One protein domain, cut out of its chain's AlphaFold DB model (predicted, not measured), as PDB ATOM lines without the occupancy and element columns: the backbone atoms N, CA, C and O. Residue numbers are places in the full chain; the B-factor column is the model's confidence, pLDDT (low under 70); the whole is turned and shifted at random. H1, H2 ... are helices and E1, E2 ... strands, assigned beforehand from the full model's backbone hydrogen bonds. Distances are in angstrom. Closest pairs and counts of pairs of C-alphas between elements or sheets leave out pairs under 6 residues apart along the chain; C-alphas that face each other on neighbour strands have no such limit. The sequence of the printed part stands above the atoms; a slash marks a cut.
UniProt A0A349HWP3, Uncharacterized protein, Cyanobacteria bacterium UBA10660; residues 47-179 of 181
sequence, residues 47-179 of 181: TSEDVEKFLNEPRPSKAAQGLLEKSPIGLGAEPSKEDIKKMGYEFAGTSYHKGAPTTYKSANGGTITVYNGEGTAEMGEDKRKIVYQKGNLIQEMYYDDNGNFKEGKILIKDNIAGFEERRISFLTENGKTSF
ATOM      1  N   THR A  47     -25.064  36.443  10.796       93.75
ATOM      2  CA  THR A  47     -25.130  37.328   9.620       93.75
ATOM      3  C   THR A  47     -23.860  38.163   9.459       93.75
ATOM      4  O   THR A  47     -23.012  38.200  10.350       93.75
ATOM      5  N   SER A  48     -23.710  38.852   8.325       91.25
ATOM      6  CA  SER A  48     -22.587  39.777   8.123       91.25
ATOM      7  C   SER A  48     -22.618  40.931   9.129       91.25
ATOM      8  O   SER A  48     -21.580  41.291   9.671       91.25
ATOM      9  N   GLU A  49     -23.806  41.442   9.473       92.44
ATOM     10  CA  GLU A  49     -23.954  42.497  10.484       92.44
ATOM     11  C   GLU A  49     -23.522  42.027  11.881       92.44
ATOM     12  O   GLU A  49     -23.059  42.823  12.698       92.44
ATOM     13  N   ASP A  50     -23.678  40.738  12.186       94.31
ATOM     14  CA  ASP A  50     -23.201  40.164  13.446       94.31
ATOM     15  C   ASP A  50     -21.674  40.081  13.492       94.31
ATOM     16  O   ASP A  50     -21.080  40.354  14.537       94.31
ATOM     17  N   VAL A  51     -21.037  39.759  12.363       94.12
ATOM     18  CA  VAL A  51     -19.574  39.771  12.229       94.12
ATOM     19  C   VAL A  51     -19.029  41.193  12.352       94.12
ATOM     20  O   VAL A  51     -18.089  41.420  13.107       94.12
ATOM     21  N   GLU A  52     -19.648  42.173  11.694       93.44
ATOM     22  CA  GLU A  52     -19.255  43.581  11.823       93.44
ATOM     23  C   GLU A  52     -19.407  44.089  13.261       93.44
ATOM     24  O   GLU A  52     -18.529  44.783  13.776       93.44
ATOM     25  N   LYS A  53     -20.489  43.716  13.956       93.44
ATOM     26  CA  LYS A  53     -20.639  44.015  15.389       93.44
ATOM     27  C   LYS A  53     -19.552  43.352  16.217       93.44
ATOM     28  O   LYS A  53     -19.047  43.977  17.146       93.44
ATOM     29  N   PHE A  54     -19.190  42.112  15.889       93.69
ATOM     30  CA  PHE A  54     -18.112  41.417  16.576       93.69
ATOM     31  C   PHE A  54     -16.771  42.132  16.395       93.69
ATOM     32  O   PHE A  54     -16.039  42.279  17.366       93.69
ATOM     33  N   LEU A  55     -16.467  42.618  15.188       93.81
ATOM     34  CA  LEU A  55     -15.240  43.361  14.890       93.81
ATOM     35  C   LEU A  55     -15.190  44.722  15.592       93.81
ATOM     36  O   LEU A  55     -14.148  45.080  16.132       93.81
ATOM     37  N   ASN A  56     -16.312  45.441  15.648       94.31
ATOM     38  CA  ASN A  56     -16.356  46.820  16.140       94.31
ATOM     39  C   ASN A  56     -16.682  46.966  17.637       94.31
ATOM     40  O   ASN A  56     -16.500  48.044  18.196       94.31
ATOM     41  N   GLU A  57     -17.177  45.924  18.315       94.88
ATOM     42  CA  GLU A  57     -17.459  45.993  19.755       94.88
ATOM     43  C   GLU A  57     -16.141  46.054  20.554       94.88
ATOM     44  O   GLU A  57     -15.342  45.114  20.482       94.88
ATOM     45  N   PRO A  58     -15.906  47.102  21.368       92.06
ATOM     46  CA  PRO A  58     -14.646  47.256  22.100       92.06
ATOM     47  C   PRO A  58     -14.374  46.157  23.126       92.06
ATOM     48  O   PRO A  58     -13.222  45.938  23.473       92.06
ATOM     49  N   ARG A  59     -15.412  45.469  23.624       92.50
ATOM     50  CA  ARG A  59     -15.280  44.365  24.588       92.50
ATOM     51  C   ARG A  59     -15.388  43.002  23.892       92.50
ATOM     52  O   ARG A  59     -16.510  42.591  23.580       92.50
ATOM     53  N   PRO A  60     -14.275  42.270  23.682       87.38
ATOM     54  CA  PRO A  60     -14.285  40.968  23.012       87.38
ATOM     55  C   PRO A  60     -15.263  39.967  23.629       87.38
ATOM     56  O   PRO A  60     -16.035  39.342  22.906       87.38
ATOM     57  N   SER A  61     -15.302  39.856  24.954       91.38
ATOM     58  CA  SER A  61     -16.257  38.981  25.652       91.38
ATOM     59  C   SER A  61     -17.729  39.280  25.320       91.38
ATOM     60  O   SER A  61     -18.497  38.365  25.019       91.38
ATOM     61  N   LYS A  62     -18.131  40.558  25.296       93.12
ATOM     62  CA  LYS A  62     -19.495  40.970  24.910       93.12
ATOM     63  C   LYS A  62     -19.779  40.668  23.436       93.12
ATOM     64  O   LYS A  62     -20.866  40.198  23.101       93.12
ATOM     65  N   ALA A  63     -18.802  40.931  22.569       91.44
ATOM     66  CA  ALA A  63     -18.876  40.629  21.145       91.44
ATOM     67  C   ALA A  63     -19.132  39.131  20.911       91.44
ATOM     68  O   ALA A  63     -20.053  38.747  20.188       91.44
ATOM     69  N   ALA A  64     -18.348  38.284  21.581       93.81
ATOM     70  CA  ALA A  64     -18.433  36.836  21.485       93.81
ATOM     71  C   ALA A  64     -19.786  36.302  21.951       93.81
ATOM     72  O   ALA A  64     -20.382  35.491  21.252       93.81
ATOM     73  N   GLN A  65     -20.303  36.783  23.086       93.50
ATOM     74  CA  GLN A  65     -21.620  36.379  23.592       93.50
ATOM     75  C   GLN A  65     -22.730  36.636  22.566       93.50
ATOM     76  O   GLN A  65     -23.477  35.716  22.233       93.50
ATOM     77  N   GLY A  66     -22.780  37.843  21.992       92.00
ATOM     78  CA  GLY A  66     -23.789  38.187  20.989       92.00
ATOM     79  C   GLY A  66     -23.717  37.318  19.726       92.00
ATOM     80  O   GLY A  66     -24.748  36.998  19.133       92.00
ATOM     81  N   LEU A  67     -22.513  36.893  19.331       94.19
ATOM     82  CA  LEU A  67     -22.316  35.974  18.207       94.19
ATOM     83  C   LEU A  67     -22.728  34.538  18.576       94.19
ATOM     84  O   LEU A  67     -23.447  33.880  17.821       94.19
ATOM     85  N   LEU A  68     -22.330  34.058  19.758       93.94
ATOM     86  CA  LEU A  68     -22.611  32.707  20.256       93.94
ATOM     87  C   LEU A  68     -24.109  32.439  20.442       93.94
ATOM     88  O   LEU A  68     -24.570  31.330  20.165       93.94
ATOM     89  N   GLU A  69     -24.882  33.444  20.853       92.25
ATOM     90  CA  GLU A  69     -26.343  33.351  20.967       92.25
ATOM     91  C   GLU A  69     -27.006  33.014  19.623       92.25
ATOM     92  O   GLU A  69     -27.942  32.206  19.560       92.25
ATOM     93  N   LYS A  70     -26.478  33.575  18.532       92.56
ATOM     94  CA  LYS A  70     -26.998  33.416  17.165       92.56
ATOM     95  C   LYS A  70     -26.382  32.246  16.414       92.56
ATOM     96  O   LYS A  70     -26.980  31.747  15.463       92.56
ATOM     97  N   SER A  71     -25.215  31.785  16.847       93.38
ATOM     98  CA  SER A  71     -24.497  30.683  16.217       93.38
ATOM     99  C   SER A  71     -25.259  29.354  16.306       93.38
ATOM    100  O   SER A  71     -25.776  29.014  17.376       93.38
ATOM    101  N   PRO A  72     -25.290  28.545  15.229       93.56
ATOM    102  CA  PRO A  72     -25.878  27.204  15.262       93.56
ATOM    103  C   PRO A  72     -25.187  26.256  16.255       93.56
ATOM    104  O   PRO A  72     -25.806  25.292  16.687       93.56
ATOM    105  N   ILE A  73     -23.940  26.536  16.644       92.94
ATOM    106  CA  ILE A  73     -23.104  25.647  17.466       92.94
ATOM    107  C   ILE A  73     -22.663  26.306  18.786       92.94
ATOM    108  O   ILE A  73     -21.571  26.025  19.249       92.94
ATOM    109  N   GLY A  74     -23.445  27.244  19.343       88.38
ATOM    110  CA  GLY A  74     -23.109  28.057  20.537       88.38
ATOM    111  C   GLY A  74     -22.660  27.288  21.804       88.38
ATOM    112  O   GLY A  74     -22.351  26.111  21.760       88.38
ATOM    113  N   LEU A  75     -22.640  27.928  22.980       87.69
ATOM    114  CA  LEU A  75     -22.054  27.367  24.227       87.69
ATOM    115  C   LEU A  75     -22.769  26.132  24.833       87.69
ATOM    116  O   LEU A  75     -22.473  25.741  25.960       87.69
ATOM    117  N   GLY A  76     -23.749  25.558  24.138       87.56
ATOM    118  CA  GLY A  76     -24.496  24.394  24.608       87.56
ATOM    119  C   GLY A  76     -23.749  23.075  24.416       87.56
ATOM    120  O   GLY A  76     -22.609  23.035  23.953       87.56
ATOM    121  N   ALA A  77     -24.437  21.982  24.748       89.75
ATOM    122  CA  ALA A  77     -23.994  20.638  24.398       89.75
ATOM    123  C   ALA A  77     -23.825  20.486  22.880       89.75
ATOM    124  O   ALA A  77     -24.399  21.245  22.092       89.75
ATOM    125  N   GLU A  78     -23.045  19.485  22.486       93.38
ATOM    126  CA  GLU A  78     -22.831  19.149  21.085       93.38
ATOM    127  C   GLU A  78     -24.175  18.921  20.358       93.38
ATOM    128  O   GLU A  78     -24.946  18.042  20.758       93.38
ATOM    129  N   PRO A  79     -24.499  19.690  19.299       93.94
ATOM    130  CA  PRO A  79     -25.712  19.466  18.526       93.94
ATOM    131  C   PRO A  79     -25.668  18.119  17.803       93.94
ATOM    132  O   PRO A  79     -24.693  17.785  17.127       93.94
ATOM    133  N   SER A  80     -26.772  17.375  17.871       94.12
ATOM    134  CA  SER A  80     -26.918  16.132  17.117       94.12
ATOM    135  C   SER A  80     -27.067  16.393  15.613       94.12
ATOM    136  O   SER A  80     -27.394  17.497  15.161       94.12
ATOM    137  N   LYS A  81     -26.912  15.338  14.810       94.06
ATOM    138  CA  LYS A  81     -27.209  15.372  13.370       94.06
ATOM    139  C   LYS A  81     -28.637  15.848  13.093       94.06
ATOM    140  O   LYS A  81     -28.874  16.596  12.144       94.06
ATOM    141  N   GLU A  82     -29.593  15.414  13.902       93.69
ATOM    142  CA  GLU A  82     -31.000  15.786  13.796       93.69
ATOM    143  C   GLU A  82     -31.203  17.270  14.116       93.69
ATOM    144  O   GLU A  82     -31.983  17.930  13.430       93.69
ATOM    145  N   ASP A  83     -30.483  17.810  15.102       93.88
ATOM    146  CA  ASP A  83     -30.523  19.239  15.429       93.88
ATOM    147  C   ASP A  83     -29.951  20.082  14.287       93.88
ATOM    148  O   ASP A  83     -30.583  21.049  13.859       93.88
ATOM    149  N   ILE A  84     -28.817  19.668  13.714       95.44
ATOM    150  CA  ILE A  84     -28.198  20.325  12.551       95.44
ATOM    151  C   ILE A  84     -29.167  20.367  11.359       95.44
ATOM    152  O   ILE A  84     -29.360  21.419  10.744       95.44
ATOM    153  N   LYS A  85     -29.856  19.256  11.077       93.75
ATOM    154  CA  LYS A  85     -30.875  19.192  10.018       93.75
ATOM    155  C   LYS A  85     -32.082  20.080  10.302       93.75
ATOM    156  O   LYS A  85     -32.528  20.798   9.411       93.75
ATOM    157  N   LYS A  86     -32.601  20.077  11.535       92.62
ATOM    158  CA  LYS A  86     -33.704  20.967  11.951       92.62
ATOM    159  C   LYS A  86     -33.325  22.444  11.844       92.62
ATOM    160  O   LYS A  86     -34.195  23.279  11.610       92.62
ATOM    161  N   MET A  87     -32.037  22.766  11.976       93.56
ATOM    162  CA  MET A  87     -31.514  24.110  11.739       93.56
ATOM    163  C   MET A  87     -31.432  24.492  10.255       93.56
ATOM    164  O   MET A  87     -31.067  25.627   9.965       93.56
ATOM    165  N   GLY A  88     -31.778  23.599   9.321       93.31
ATOM    166  CA  GLY A  88     -31.752  23.859   7.879       93.31
ATOM    167  C   GLY A  88     -30.379  23.655   7.230       93.31
ATOM    168  O   GLY A  88     -30.089  24.281   6.212       93.31
ATOM    169  N   TYR A  89     -29.522  22.820   7.828       95.44
ATOM    170  CA  TYR A  89     -28.262  22.388   7.225       95.44
ATOM    171  C   TYR A  89     -28.403  20.965   6.677       95.44
ATOM    172  O   TYR A  89     -28.810  20.036   7.374       95.44
ATOM    173  N   GLU A  90     -28.035  20.791   5.418       96.12
ATOM    174  CA  GLU A  90     -28.120  19.534   4.690       96.12
ATOM    175  C   GLU A  90     -26.759  18.847   4.650       96.12
ATOM    176  O   GLU A  90     -25.719  19.502   4.623       96.12
ATOM    177  N   PHE A  91     -26.755  17.516   4.658       96.69
ATOM    178  CA  PHE A  91     -25.520  16.741   4.559       96.69
ATOM    179  C   PHE A  91     -24.831  17.012   3.217       96.69
ATOM    180  O   PHE A  91     -25.451  16.877   2.166       96.69
ATOM    181  N   ALA A  92     -23.549  17.370   3.264       96.06
ATOM    182  CA  ALA A  92     -22.748  17.699   2.089       96.06
ATOM    183  C   ALA A  92     -21.693  16.632   1.765       96.06
ATOM    184  O   ALA A  92     -21.312  16.502   0.604       96.06
ATOM    185  N   GLY A  93     -21.216  15.877   2.760       95.19
ATOM    186  CA  GLY A  93     -20.255  14.799   2.532       95.19
ATOM    187  C   GLY A  93     -19.437  14.413   3.761       95.19
ATOM    188  O   GLY A  93     -19.476  15.075   4.798       95.19
ATOM    189  N   THR A  94     -18.695  13.321   3.609       96.00
ATOM    190  CA  THR A  94     -17.642  12.841   4.513       96.00
ATOM    191  C   THR A  94     -16.661  11.990   3.698       96.00
ATOM    192  O   THR A  94     -17.014  11.523   2.612       96.00
ATOM    193  N   SER A  95     -15.442  11.814   4.195       91.62
ATOM    194  CA  SER A  95     -14.415  10.984   3.557       91.62
ATOM    195  C   SER A  95     -14.502   9.529   4.037       91.62
ATOM    196  O   SER A  95     -15.093   9.235   5.072       91.62
ATOM    197  N   TYR A  96     -13.910   8.596   3.287       91.00
ATOM    198  CA  TYR A  96     -13.950   7.160   3.596       91.00
ATOM    199  C   TYR A  96     -12.762   6.708   4.460       91.00
ATOM    200  O   TYR A  96     -12.004   5.819   4.073       91.00
ATOM    201  N   HIS A  97     -12.591   7.313   5.636       92.25
ATOM    202  CA  HIS A  97     -11.597   6.890   6.627       92.25
ATOM    203  C   HIS A  97     -12.106   7.104   8.058       92.25
ATOM    204  O   HIS A  97     -13.051   7.854   8.295       92.25
ATOM    205  N   LYS A  98     -11.510   6.400   9.027       90.88
ATOM    206  CA  LYS A  98     -11.882   6.537  10.441       90.88
ATOM    207  C   LYS A  98     -11.525   7.940  10.935       90.88
ATOM    208  O   LYS A  98     -10.394   8.370  10.746       90.88
ATOM    209  N   GLY A  99     -12.476   8.609  11.585       91.88
ATOM    210  CA  GLY A  99     -12.304   9.980  12.068       91.88
ATOM    211  C   GLY A  99     -12.622  11.066  11.043       91.88
ATOM    212  O   GLY A  99     -12.634  12.242  11.406       91.88
ATOM    213  N   ALA A 100     -12.944  10.682   9.800       94.94
ATOM    214  CA  ALA A 100     -13.323  11.624   8.761       94.94
ATOM    215  C   ALA A 100     -14.475  12.521   9.237       94.94
ATOM    216  O   ALA A 100     -15.527  12.017   9.658       94.94
ATOM    217  N   PRO A 101     -14.334  13.853   9.149       96.81
ATOM    218  CA  PRO A 101     -15.386  14.739   9.582       96.81
ATOM    219  C   PRO A 101     -16.610  14.623   8.679       96.81
ATOM    220  O   PRO A 101     -16.530  14.301   7.489       96.81
ATOM    221  N   THR A 102     -17.767  14.938   9.244       97.69
ATOM    222  CA  THR A 102     -19.008  15.074   8.483       97.69
ATOM    223  C   THR A 102     -19.331  16.543   8.264       97.69
ATOM    224  O   THR A 102     -19.423  17.310   9.222       97.69
ATOM    225  N   THR A 103     -19.562  16.933   7.014       98.12
ATOM    226  CA  THR A 103     -19.876  18.315   6.641       98.12
ATOM    227  C   THR A 103     -21.352  18.482   6.296       98.12
ATOM    228  O   THR A 103     -21.938  17.680   5.567       98.12
ATOM    229  N   TYR A 104     -21.934  19.582   6.770       97.75
ATOM    230  CA  TYR A 104     -23.285  20.037   6.476       97.75
ATOM    231  C   TYR A 104     -23.266  21.472   5.946       97.75
ATOM    232  O   TYR A 104     -22.478  22.297   6.410       97.75
ATOM    233  N   LYS A 105     -24.144  21.797   4.996       96.94
ATOM    234  CA  LYS A 105     -24.240  23.122   4.367       96.94
ATOM    235  C   LYS A 105     -25.670  23.636   4.402       96.94
ATOM    236  O   LYS A 105     -26.614  22.875   4.245       96.94
ATOM    237  N   SER A 106     -25.829  24.939   4.581       95.31
ATOM    238  CA  SER A 106     -27.118  25.622   4.430       95.31
ATOM    239  C   SER A 106     -27.172  26.381   3.107       95.31
ATOM    240  O   SER A 106     -26.139  26.851   2.622       95.31
ATOM    241  N   ALA A 107     -28.372  26.599   2.560       90.25
ATOM    242  CA  ALA A 107     -28.548  27.387   1.333       90.25
ATOM    243  C   ALA A 107     -28.057  28.841   1.468       90.25
ATOM    244  O   ALA A 107     -27.743  29.493   0.478       90.25
ATOM    245  N   ASN A 108     -27.948  29.346   2.701       87.12
ATOM    246  CA  ASN A 108     -27.413  30.677   2.971       87.12
ATOM    247  C   ASN A 108     -25.871  30.715   2.933       87.12
ATOM    248  O   ASN A 108     -25.300  31.778   3.146       87.12
ATOM    249  N   GLY A 109     -25.173  29.595   2.724       89.81
ATOM    250  CA  GLY A 109     -23.707  29.545   2.644       89.81
ATOM    251  C   GLY A 109     -22.989  29.358   3.987       89.81
ATOM    252  O   GLY A 109     -21.791  29.604   4.077       89.81
ATOM    253  N   GLY A 110     -23.700  28.953   5.043       95.62
ATOM    254  CA  GLY A 110     -23.071  28.491   6.284       95.62
ATOM    255  C   GLY A 110     -22.685  27.016   6.186       95.62
ATOM    256  O   GLY A 110     -23.469  26.224   5.658       95.62
ATOM    257  N   THR A 111     -21.529  26.646   6.736       97.69
ATOM    258  CA  THR A 111     -21.019  25.267   6.782       97.69
ATOM    259  C   THR A 111     -20.790  24.833   8.226       97.69
ATOM    260  O   THR A 111     -20.201  25.584   8.996       97.69
ATOM    261  N   ILE A 112     -21.232  23.630   8.593       98.38
ATOM    262  CA  ILE A 112     -20.948  22.983   9.881       98.38
ATOM    263  C   ILE A 112     -20.164  21.704   9.599       98.38
ATOM    264  O   ILE A 112     -20.628  20.858   8.841       98.38
ATOM    265  N   THR A 113     -18.993  21.551  10.204       98.25
ATOM    266  CA  THR A 113     -18.151  20.357  10.080       98.25
ATOM    267  C   THR A 113     -17.974  19.723  11.451       98.25
ATOM    268  O   THR A 113     -17.504  20.384  12.372       98.25
ATOM    269  N   VAL A 114     -18.365  18.460  11.583       98.00
ATOM    270  CA  VAL A 114     -18.371  17.703  12.840       98.00
ATOM    271  C   VAL A 114     -17.239  16.684  12.816       98.00
ATOM    272  O   VAL A 114     -17.189  15.856  11.910       98.00
ATOM    273  N   TYR A 115     -16.361  16.743  13.813       97.19
ATOM    274  CA  TYR A 115     -15.253  15.820  14.041       97.19
ATOM    275  C   TYR A 115     -15.558  15.009  15.298       97.19
ATOM    276  O   TYR A 115     -15.833  15.589  16.350       97.19
ATOM    277  N   ASN A 116     -15.496  13.682  15.205       94.50
ATOM    278  CA  ASN A 116     -15.845  12.794  16.316       94.50
ATOM    279  C   ASN A 116     -14.662  12.457  17.245       94.50
ATOM    280  O   ASN A 116     -14.877  11.824  18.272       94.50
ATOM    281  N   GLY A 117     -13.439  12.884  16.909       94.31
ATOM    282  CA  GLY A 117     -12.233  12.627  17.704       94.31
ATOM    283  C   GLY A 117     -11.608  11.245  17.505       94.31
ATOM    284  O   GLY A 117     -10.682  10.887  18.220       94.31
ATOM    285  N   GLU A 118     -12.096  10.448  16.554       94.81
ATOM    286  CA  GLU A 118     -11.610   9.079  16.337       94.81
ATOM    287  C   GLU A 118     -10.493   8.973  15.285       94.81
ATOM    288  O   GLU A 118     -10.050   7.858  14.977       94.81
ATOM    289  N   GLY A 119     -10.094  10.103  14.693       93.19
ATOM    290  CA  GLY A 119      -9.081  10.179  13.644       93.19
ATOM    291  C   GLY A 119      -7.677  10.415  14.185       93.19
ATOM    292  O   GLY A 119      -7.370  10.094  15.332       93.19
ATOM    293  N   THR A 120      -6.805  10.962  13.339       91.94
ATOM    294  CA  THR A 120      -5.402  11.206  13.698       91.94
ATOM    295  C   THR A 120      -5.098  12.688  13.874       91.94
ATOM    296  O   THR A 120      -5.769  13.562  13.311       91.94
ATOM    297  N   ALA A 121      -4.057  12.977  14.658       92.12
ATOM    298  CA  ALA A 121      -3.620  14.342  14.920       92.12
ATOM    299  C   ALA A 121      -3.046  15.014  13.665       92.12
ATOM    300  O   ALA A 121      -3.225  16.217  13.491       92.12
ATOM    301  N   GLU A 122      -2.420  14.257  12.753       91.12
ATOM    302  CA  GLU A 122      -1.891  14.806  11.496       91.12
ATOM    303  C   GLU A 122      -2.997  15.385  10.605       91.12
ATOM    304  O   GLU A 122      -2.777  16.383   9.922       91.12
ATOM    305  N   MET A 123      -4.194  14.791  10.644       86.56
ATOM    306  CA  MET A 123      -5.378  15.278   9.926       86.56
ATOM    307  C   MET A 123      -6.214  16.266  10.760       86.56
ATOM    308  O   MET A 123      -7.181  16.842  10.261       86.56
ATOM    309  N   GLY A 124      -5.855  16.486  12.031       88.56
ATOM    310  CA  GLY A 124      -6.611  17.312  12.973       88.56
ATOM    311  C   GLY A 124      -7.982  16.733  13.345       88.56
ATOM    312  O   GLY A 124      -8.900  17.503  13.658       88.56
ATOM    313  N   GLU A 125      -8.123  15.409  13.271       92.50
ATOM    314  CA  GLU A 125      -9.352  14.628  13.487       92.50
ATOM    315  C   GLU A 125      -9.352  13.860  14.822       92.50
ATOM    316  O   GLU A 125     -10.335  13.208  15.171       92.50
ATOM    317  N   ASP A 126      -8.262  13.962  15.584       92.81
ATOM    318  CA  ASP A 126      -8.052  13.388  16.920       92.81
ATOM    319  C   ASP A 126      -8.866  14.080  18.023       92.81
ATOM    320  O   ASP A 126      -8.940  13.605  19.153       92.81
ATOM    321  N   LYS A 127      -9.479  15.223  17.706       94.44
ATOM    322  CA  LYS A 127     -10.277  16.006  18.648       94.44
ATOM    323  C   LYS A 127     -11.747  15.987  18.280       94.44
ATOM    324  O   LYS A 127     -12.116  16.281  17.141       94.44
ATOM    325  N   ARG A 128     -12.590  15.753  19.285       95.75
ATOM    326  CA  ARG A 128     -14.032  15.950  19.171       95.75
ATOM    327  C   ARG A 128     -14.341  17.442  19.140       95.75
ATOM    328  O   ARG A 128     -14.201  18.148  20.140       95.75
ATOM    329  N   LYS A 129     -14.714  17.939  17.964       97.12
ATOM    330  CA  LYS A 129     -14.972  19.364  17.742       97.12
ATOM    331  C   LYS A 129     -16.011  19.584  16.658       97.12
ATOM    332  O   LYS A 129     -16.167  18.778  15.744       97.12
ATOM    333  N   ILE A 130     -16.655  20.738  16.708       98.12
ATOM    334  CA  ILE A 130     -17.508  21.230  15.636       98.12
ATOM    335  C   ILE A 130     -16.980  22.574  15.161       98.12
ATOM    336  O   ILE A 130     -16.663  23.456  15.956       98.12
ATOM    337  N   VAL A 131     -16.895  22.720  13.843       98.25
ATOM    338  CA  VAL A 131     -16.444  23.936  13.174       98.25
ATOM    339  C   VAL A 131     -17.603  24.525  12.386       98.25
ATOM    340  O   VAL A 131     -18.108  23.893  11.460       98.25
ATOM    341  N   TYR A 132     -18.010  25.743  12.728       98.19
ATOM    342  CA  TYR A 132     -18.951  26.537  11.947       98.19
ATOM    343  C   TYR A 132     -18.200  27.599  11.151       98.19
ATOM    344  O   TYR A 132     -17.370  28.328  11.694       98.19
ATOM    345  N   GLN A 133     -18.497  27.687   9.858       97.38
ATOM    346  CA  GLN A 133     -17.901  28.657   8.949       97.38
ATOM    347  C   GLN A 133     -18.982  29.411   8.190       97.38
ATOM    348  O   GLN A 133     -19.939  28.816   7.678       97.38
ATOM    349  N   LYS A 134     -18.814  30.729   8.095       94.94
ATOM    350  CA  LYS A 134     -19.733  31.616   7.381       94.94
ATOM    351  C   LYS A 134     -18.990  32.870   6.926       94.94
ATOM    352  O   LYS A 134     -18.628  33.703   7.746       94.94
ATOM    353  N   GLY A 135     -18.783  33.015   5.617       92.31
ATOM    354  CA  GLY A 135     -17.946  34.101   5.098       92.31
ATOM    355  C   GLY A 135     -16.539  34.021   5.696       92.31
ATOM    356  O   GLY A 135     -15.896  32.977   5.611       92.31
ATOM    357  N   ASN A 136     -16.097  35.094   6.343       93.94
ATOM    358  CA  ASN A 136     -14.811  35.182   7.032       93.94
ATOM    359  C   ASN A 136     -14.827  34.752   8.510       93.94
ATOM    360  O   ASN A 136     -13.773  34.752   9.151       93.94
ATOM    361  N   LEU A 137     -15.986  34.373   9.053       96.19
ATOM    362  CA  LEU A 137     -16.107  33.816  10.398       96.19
ATOM    363  C   LEU A 137     -15.745  32.329  10.411       96.19
ATOM    364  O   LEU A 137     -16.288  31.533   9.638       96.19
ATOM    365  N   ILE A 138     -14.917  31.952  11.383       97.62
ATOM    366  CA  ILE A 138     -14.666  30.577  11.807       97.62
ATOM    367  C   ILE A 138     -14.931  30.491  13.311       97.62
ATOM    368  O   ILE A 138     -14.316  31.202  14.101       97.62
ATOM    369  N   GLN A 139     -15.821  29.593  13.714       97.81
ATOM    370  CA  GLN A 139     -16.048  29.236  15.109       97.81
ATOM    371  C   GLN A 139     -15.712  27.761  15.297       97.81
ATOM    372  O   GLN A 139     -16.285  26.912  14.620       97.81
ATOM    373  N   GLU A 140     -14.816  27.452  16.227       97.81
ATOM    374  CA  GLU A 140     -14.508  26.078  16.623       97.81
ATOM    375  C   GLU A 140     -14.949  25.847  18.062       97.81
ATOM    376  O   GLU A 140     -14.688  26.674  18.935       97.81
ATOM    377  N   MET A 141     -15.603  24.715  18.299       97.62
ATOM    378  CA  MET A 141     -16.143  24.313  19.591       97.62
ATOM    379  C   MET A 141     -15.664  22.904  19.893       97.62
ATOM    380  O   MET A 141     -15.856  22.014  19.069       97.62
ATOM    381  N   TYR A 142     -15.040  22.706  21.045       97.00
ATOM    382  CA  TYR A 142     -14.454  21.443  21.474       97.00
ATOM    383  C   TYR A 142     -15.279  20.847  22.608       97.00
ATOM    384  O   TYR A 142     -15.737  21.563  23.509       97.00
ATOM    385  N   TYR A 143     -15.447  19.530  22.559       95.44
ATOM    386  CA  TYR A 143     -16.317  18.788  23.463       95.44
ATOM    387  C   TYR A 143     -15.553  17.647  24.132       95.44
ATOM    388  O   TYR A 143     -14.591  17.124  23.572       95.44
ATOM    389  N   ASP A 144     -15.985  17.269  25.332       92.50
ATOM    390  CA  ASP A 144     -15.553  16.019  25.955       92.50
ATOM    391  C   ASP A 144     -16.272  14.805  25.337       92.50
ATOM    392  O   ASP A 144     -17.173  14.938  24.504       92.50
ATOM    393  N   ASP A 145     -15.903  13.599  25.771       90.19
ATOM    394  CA  ASP A 145     -16.484  12.347  25.266       90.19
ATOM    395  C   ASP A 145     -17.996  12.220  25.528       90.19
ATOM    396  O   ASP A 145     -18.695  11.478  24.831       90.19
ATOM    397  N   ASN A 146     -18.522  12.988  26.484       90.56
ATOM    398  CA  ASN A 146     -19.941  13.036  26.820       90.56
ATOM    399  C   ASN A 146     -20.705  14.103  26.011       90.56
ATOM    400  O   ASN A 146     -21.912  14.257  26.197       90.56
ATOM    401  N   GLY A 147     -20.029  14.841  25.124       90.25
ATOM    402  CA  GLY A 147     -20.620  15.921  24.335       90.25
ATOM    403  C   GLY A 147     -20.803  17.230  25.112       90.25
ATOM    404  O   GLY A 147     -21.520  18.121  24.647       90.25
ATOM    405  N   ASN A 148     -20.173  17.381  26.282       92.31
ATOM    406  CA  ASN A 148     -20.188  18.643  27.018       92.31
ATOM    407  C   ASN A 148     -19.140  19.595  26.454       92.31
ATOM    408  O   ASN A 148     -18.002  19.212  26.184       92.31
ATOM    409  N   PHE A 149     -19.516  20.863  26.326       93.62
ATOM    410  CA  PHE A 149     -18.619  21.912  25.862       93.62
ATOM    411  C   PHE A 149     -17.446  22.135  26.835       93.62
ATOM    412  O   PHE A 149     -17.646  22.286  28.043       93.62
ATOM    413  N   LYS A 150     -16.221  22.191  26.296       94.75
ATOM    414  CA  LYS A 150     -14.973  22.377  27.053       94.75
ATOM    415  C   LYS A 150     -14.310  23.710  26.750       94.75
ATOM    416  O   LYS A 150     -14.082  24.505  27.656       94.75
ATOM    417  N   GLU A 151     -14.013  23.952  25.485       96.12
ATOM    418  CA  GLU A 151     -13.330  25.156  25.027       96.12
ATOM    419  C   GLU A 151     -13.756  25.495  23.606       96.12
ATOM    420  O   GLU A 151     -14.222  24.642  22.854       96.12
ATOM    421  N   GLY A 152     -13.605  26.750  23.223       96.69
ATOM    422  CA  GLY A 152     -13.938  27.207  21.892       96.69
ATOM    423  C   GLY A 152     -13.155  28.446  21.521       96.69
ATOM    424  O   GLY A 152     -12.515  29.095  22.348       96.69
ATOM    425  N   LYS A 153     -13.201  28.767  20.237       96.69
ATOM    426  CA  LYS A 153     -12.626  29.995  19.706       96.69
ATOM    427  C   LYS A 153     -13.480  30.528  18.572       96.69
ATOM    428  O   LYS A 153     -14.063  29.766  17.799       96.69
ATOM    429  N   ILE A 154     -13.512  31.845  18.465       97.44
ATOM    430  CA  ILE A 154     -14.071  32.569  17.330       97.44
ATOM    431  C   ILE A 154     -12.928  33.337  16.679       97.44
ATOM    432  O   ILE A 154     -12.145  33.991  17.364       97.44
ATOM    433  N   LEU A 155     -12.845  33.237  15.360       96.00
ATOM    434  CA  LEU A 155     -11.854  33.873  14.511       96.00
ATOM    435  C   LEU A 155     -12.572  34.569  13.356       96.00
ATOM    436  O   LEU A 155     -13.332  33.928  12.629       96.00
ATOM    437  N   ILE A 156     -12.289  35.853  13.160       95.56
ATOM    438  CA  ILE A 156     -12.643  36.599  11.957       95.56
ATOM    439  C   ILE A 156     -11.376  36.838  11.144       95.56
ATOM    440  O   ILE A 156     -10.366  37.303  11.678       95.56
ATOM    441  N   LYS A 157     -11.431  36.495   9.858       93.88
ATOM    442  CA  LYS A 157     -10.356  36.774   8.905       93.88
ATOM    443  C   LYS A 157     -10.636  38.049   8.113       93.88
ATOM    444  O   LYS A 157     -11.785  38.339   7.794       93.88
ATOM    445  N   ASP A 158      -9.585  38.749   7.722       90.75
ATOM    446  CA  ASP A 158      -9.689  39.813   6.734       90.75
ATOM    447  C   ASP A 158     -10.156  39.230   5.386       90.75
ATOM    448  O   ASP A 158      -9.659  38.194   4.932       90.75
ATOM    449  N   ASN A 159     -11.126  39.884   4.747       79.12
ATOM    450  CA  ASN A 159     -11.755  39.388   3.517       79.12
ATOM    451  C   ASN A 159     -10.844  39.451   2.277       79.12
ATOM    452  O   ASN A 159     -11.166  38.831   1.265       79.12
ATOM    453  N   ILE A 160      -9.743  40.205   2.329       81.69
ATOM    454  CA  ILE A 160      -8.837  40.435   1.199       81.69
ATOM    455  C   ILE A 160      -7.561  39.612   1.379       81.69
ATOM    456  O   ILE A 160      -7.180  38.836   0.506       81.69
ATOM    457  N   ALA A 161      -6.900  39.778   2.520       81.25
ATOM    458  CA  ALA A 161      -5.599  39.202   2.810       81.25
ATOM    459  C   ALA A 161      -5.688  37.851   3.539       81.25
ATOM    460  O   ALA A 161      -4.710  37.108   3.584       81.25
ATOM    461  N   GLY A 162      -6.847  37.513   4.118       81.69
ATOM    462  CA  GLY A 162      -7.072  36.244   4.815       81.69
ATOM    463  C   GLY A 162      -6.362  36.112   6.168       81.69
ATOM    464  O   GLY A 162      -6.431  35.043   6.785       81.69
ATOM    465  N   PHE A 163      -5.692  37.172   6.632       87.44
ATOM    466  CA  PHE A 163      -5.059  37.230   7.949       87.44
ATOM    467  C   PHE A 163      -6.099  37.295   9.068       87.44
ATOM    468  O   PHE A 163      -7.250  37.661   8.848       87.44
ATOM    469  N   GLU A 164      -5.695  36.916  10.277       91.06
ATOM    470  CA  GLU A 164      -6.525  37.047  11.474       91.06
ATOM    471  C   GLU A 164      -6.746  38.533  11.790       91.06
ATOM    472  O   GLU A 164      -5.795  39.255  12.074       91.06
ATOM    473  N   GLU A 165      -8.002  38.978  11.717       91.81
ATOM    474  CA  GLU A 165      -8.403  40.348  12.051       91.81
ATOM    475  C   GLU A 165      -8.797  40.441  13.526       91.81
ATOM    476  O   GLU A 165      -8.430  41.382  14.229       91.81
ATOM    477  N   ARG A 166      -9.519  39.428  14.024       93.38
ATOM    478  CA  ARG A 166      -9.890  39.334  15.436       93.38
ATOM    479  C   ARG A 166     -10.084  37.890  15.868       93.38
ATOM    480  O   ARG A 166     -10.724  37.104  15.169       93.38
ATOM    481  N   ARG A 167      -9.610  37.570  17.071       94.81
ATOM    482  CA  ARG A 167      -9.826  36.284  17.735       94.81
ATOM    483  C   ARG A 167     -10.297  36.492  19.163       94.81
ATOM    484  O   ARG A 167      -9.945  37.470  19.811       94.81
ATOM    485  N   ILE A 168     -11.073  35.533  19.646       95.31
ATOM    486  CA  ILE A 168     -11.288  35.318  21.072       95.31
ATOM    487  C   ILE A 168     -11.356  33.824  21.355       95.31
ATOM    488  O   ILE A 168     -11.959  33.066  20.588       95.31
ATOM    489  N   SER A 169     -10.752  33.412  22.462       96.69
ATOM    490  CA  SER A 169     -10.844  32.047  22.974       96.69
ATOM    491  C   SER A 169     -11.713  32.037  24.225       96.69
ATOM    492  O   SER A 169     -11.844  33.042  24.918       96.69
ATOM    493  N   PHE A 170     -12.342  30.913  24.529       95.06
ATOM    494  CA  PHE A 170     -13.137  30.771  25.739       95.06
ATOM    495  C   PHE A 170     -13.130  29.329  26.220       95.06
ATOM    496  O   PHE A 170     -13.086  28.393  25.427       95.06
ATOM    497  N   LEU A 171     -13.177  29.162  27.536       94.75
ATOM    498  CA  LEU A 171     -13.140  27.870  28.212       94.75
ATOM    499  C   LEU A 171     -14.283  27.772  29.207       94.75
ATOM    500  O   LEU A 171     -14.695  28.778  29.783       94.75
ATOM    501  N   THR A 172     -14.774  26.561  29.424       91.12
ATOM    502  CA  THR A 172     -15.778  26.269  30.439       91.12
ATOM    503  C   THR A 172     -15.180  25.400  31.529       91.12
ATOM    504  O   THR A 172     -14.749  24.271  31.298       91.12
ATOM    505  N   GLU A 173     -15.231  25.922  32.750       88.12
ATOM    506  CA  GLU A 173     -14.853  25.222  33.971       88.12
ATOM    507  C   GLU A 173     -16.025  25.268  34.945       88.12
ATOM    508  O   GLU A 173     -16.589  26.329  35.213       88.12
ATOM    509  N   ASN A 174     -16.427  24.104  35.463       83.25
ATOM    510  CA  ASN A 174     -17.538  23.970  36.414       83.25
ATOM    511  C   ASN A 174     -18.841  24.655  35.942       83.25
ATOM    512  O   ASN A 174     -19.560  25.260  36.733       83.25
ATOM    513  N   GLY A 175     -19.127  24.594  34.635       79.31
ATOM    514  CA  GLY A 175     -20.309  25.213  34.021       79.31
ATOM    515  C   GLY A 175     -20.228  26.734  33.846       79.31
ATOM    516  O   GLY A 175     -21.183  27.338  33.361       79.31
ATOM    517  N   LYS A 176     -19.105  27.366  34.206       87.50
ATOM    518  CA  LYS A 176     -18.861  28.792  33.992       87.50
ATOM    519  C   LYS A 176     -17.916  28.990  32.813       87.50
ATOM    520  O   LYS A 176     -16.795  28.487  32.819       87.50
ATOM    521  N   THR A 177     -18.363  29.761  31.827       89.69
ATOM    522  CA  THR A 177     -17.532  30.143  30.682       89.69
ATOM    523  C   THR A 177     -16.726  31.399  30.998       89.69
ATOM    524  O   THR A 177     -17.281  32.415  31.420       89.69
ATOM    525  N   SER A 178     -15.423  31.326  30.752       93.31
ATOM    526  CA  SER A 178     -14.477  32.436  30.843       93.31
ATOM    527  C   SER A 178     -13.942  32.748  29.451       93.31
ATOM    528  O   SER A 178     -13.569  31.841  28.709       93.31
ATOM    529  N   PHE A 179     -13.907  34.030  29.098       92.81
ATOM    530  CA  PHE A 179     -13.327  34.505  27.845       92.81
ATOM    531  C   PHE A 179     -11.864  34.880  28.076       92.81
ATOM    532  O   PHE A 179     -11.550  35.550  29.060       92.81
TER     533      PHE A 179
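What this domain is: This is residues 47 to 179 of the 181 residues of an uncharacterized protein of Cyanobacteria bacterium UBA10660 (UniProt A0A349HWP3). Picture one twisted wall of eight antiparallel strands laid side by side in chain order, with a helical hairpin, H1 and H2, covering one face towards the E6, E7 and E8 end. A short helix, H3, grazes the sheet near E1 and E2, towards the opposite end, and residues 71 to 80 make the connection from H2 to H3. The printed part has 133 residues, with three named helices followed by eight named strands, and the sheet order is E1 E2 E3 E4 E5 E6 E7 E8. The class is mixed, helices and strands; the whole is compact, with a radius of gyration of the C-alphas of 14.7 A, and rounded, spanning 43 by 36 by 31 A.

How they stand to each other: Begin with H1, residues 48 to 56, and go on to H2, residues 60 to 70: they form a helical hairpin and touch, the closest C-alphas being those of Phe 54 and Ala 63, 4.7 A apart. Their lines stand at a shallow tilt of 14 degrees, opposite ways. Next comes H3, residues 81 to 86, which is apart from both H1 and H2. In H1 and H3 each O i to N i+4 pair is within hydrogen-bond range; in H2 6 of 7 are. Then read the strands as a meander, each the antiparallel neighbour of the one before: E1, residues 90 to 94; E2, 102 to 105; E3, 111 to 116; E4, 128 to 134; E5, 137 to 143; E6, 149 to 157; E7, 164 to 173; E8, 176 to 179. E1 and E8 are the edge strands. Look for N 92 and O 103 at 2.8 A in the hairpin of E1 and E2, whose directions stand at 146 degrees. In the hairpin of E3 and E4, at 173 degrees, N 113 and O 131 are 2.8 A apart. In the hairpin of E6 and E7, at 172 degrees, N 154 and O 168 are 2.9 A apart, and in that of E7 and E8 N 178 and O 171 are 2.8 A apart. H1 and H2 are on the same face of the sheet, two layers, that is, helices on one face of a sheet. H1 has a height over the sheet of 9.1 A and lies over none of the strands, but only just: 2 of its C-alphas fall on each of E5, E6 and E7. The closest C-alphas of H1 and E7 are those of Leu 55 and Arg 166, 6.7 A apart. H2, at a height over the sheet of 9.3 A, lies over E7 and runs across the strands, at 77 degrees to E7 on the local plane. H2 is only just not over E6, on which 2 of its C-alphas fall. The closest C-alphas of H2 and E8 are those of Ser 61 and Phe 179, 5.8 A apart. H3 only grazes the sheet, with its residues 81 to 85; its closest C-alpha pair with E2 is Ile 84 and Tyr 104, 7.8 A.

Where its parts are: Find C-alpha 48 at (-22.587, 39.777, 8.123); from there H1 runs 12.4 A to C-alpha 56. H2 runs 15.9 A from C-alpha 60 to C-alpha 70. E4 spans 20.4 A, E5 19.9 A and E6 24.0 A. E7 is the longest strand by residues: it starts at C-alpha 164, at (-6.525, 37.047, 11.474), and runs 26.7 A. E8 ends at C-alpha 179, at (-13.327, 34.505, 27.845).

The domain as a whole: The C-alphas of Pro 58 and Tyr 96, the two farthest apart, are 44.2 A from each other. The printed part has no cut. The link from E3 to E4, 11 residues, is the long one. The mean pLDDT of the printed part is 93.1, and no printed residue is under 70 in this model.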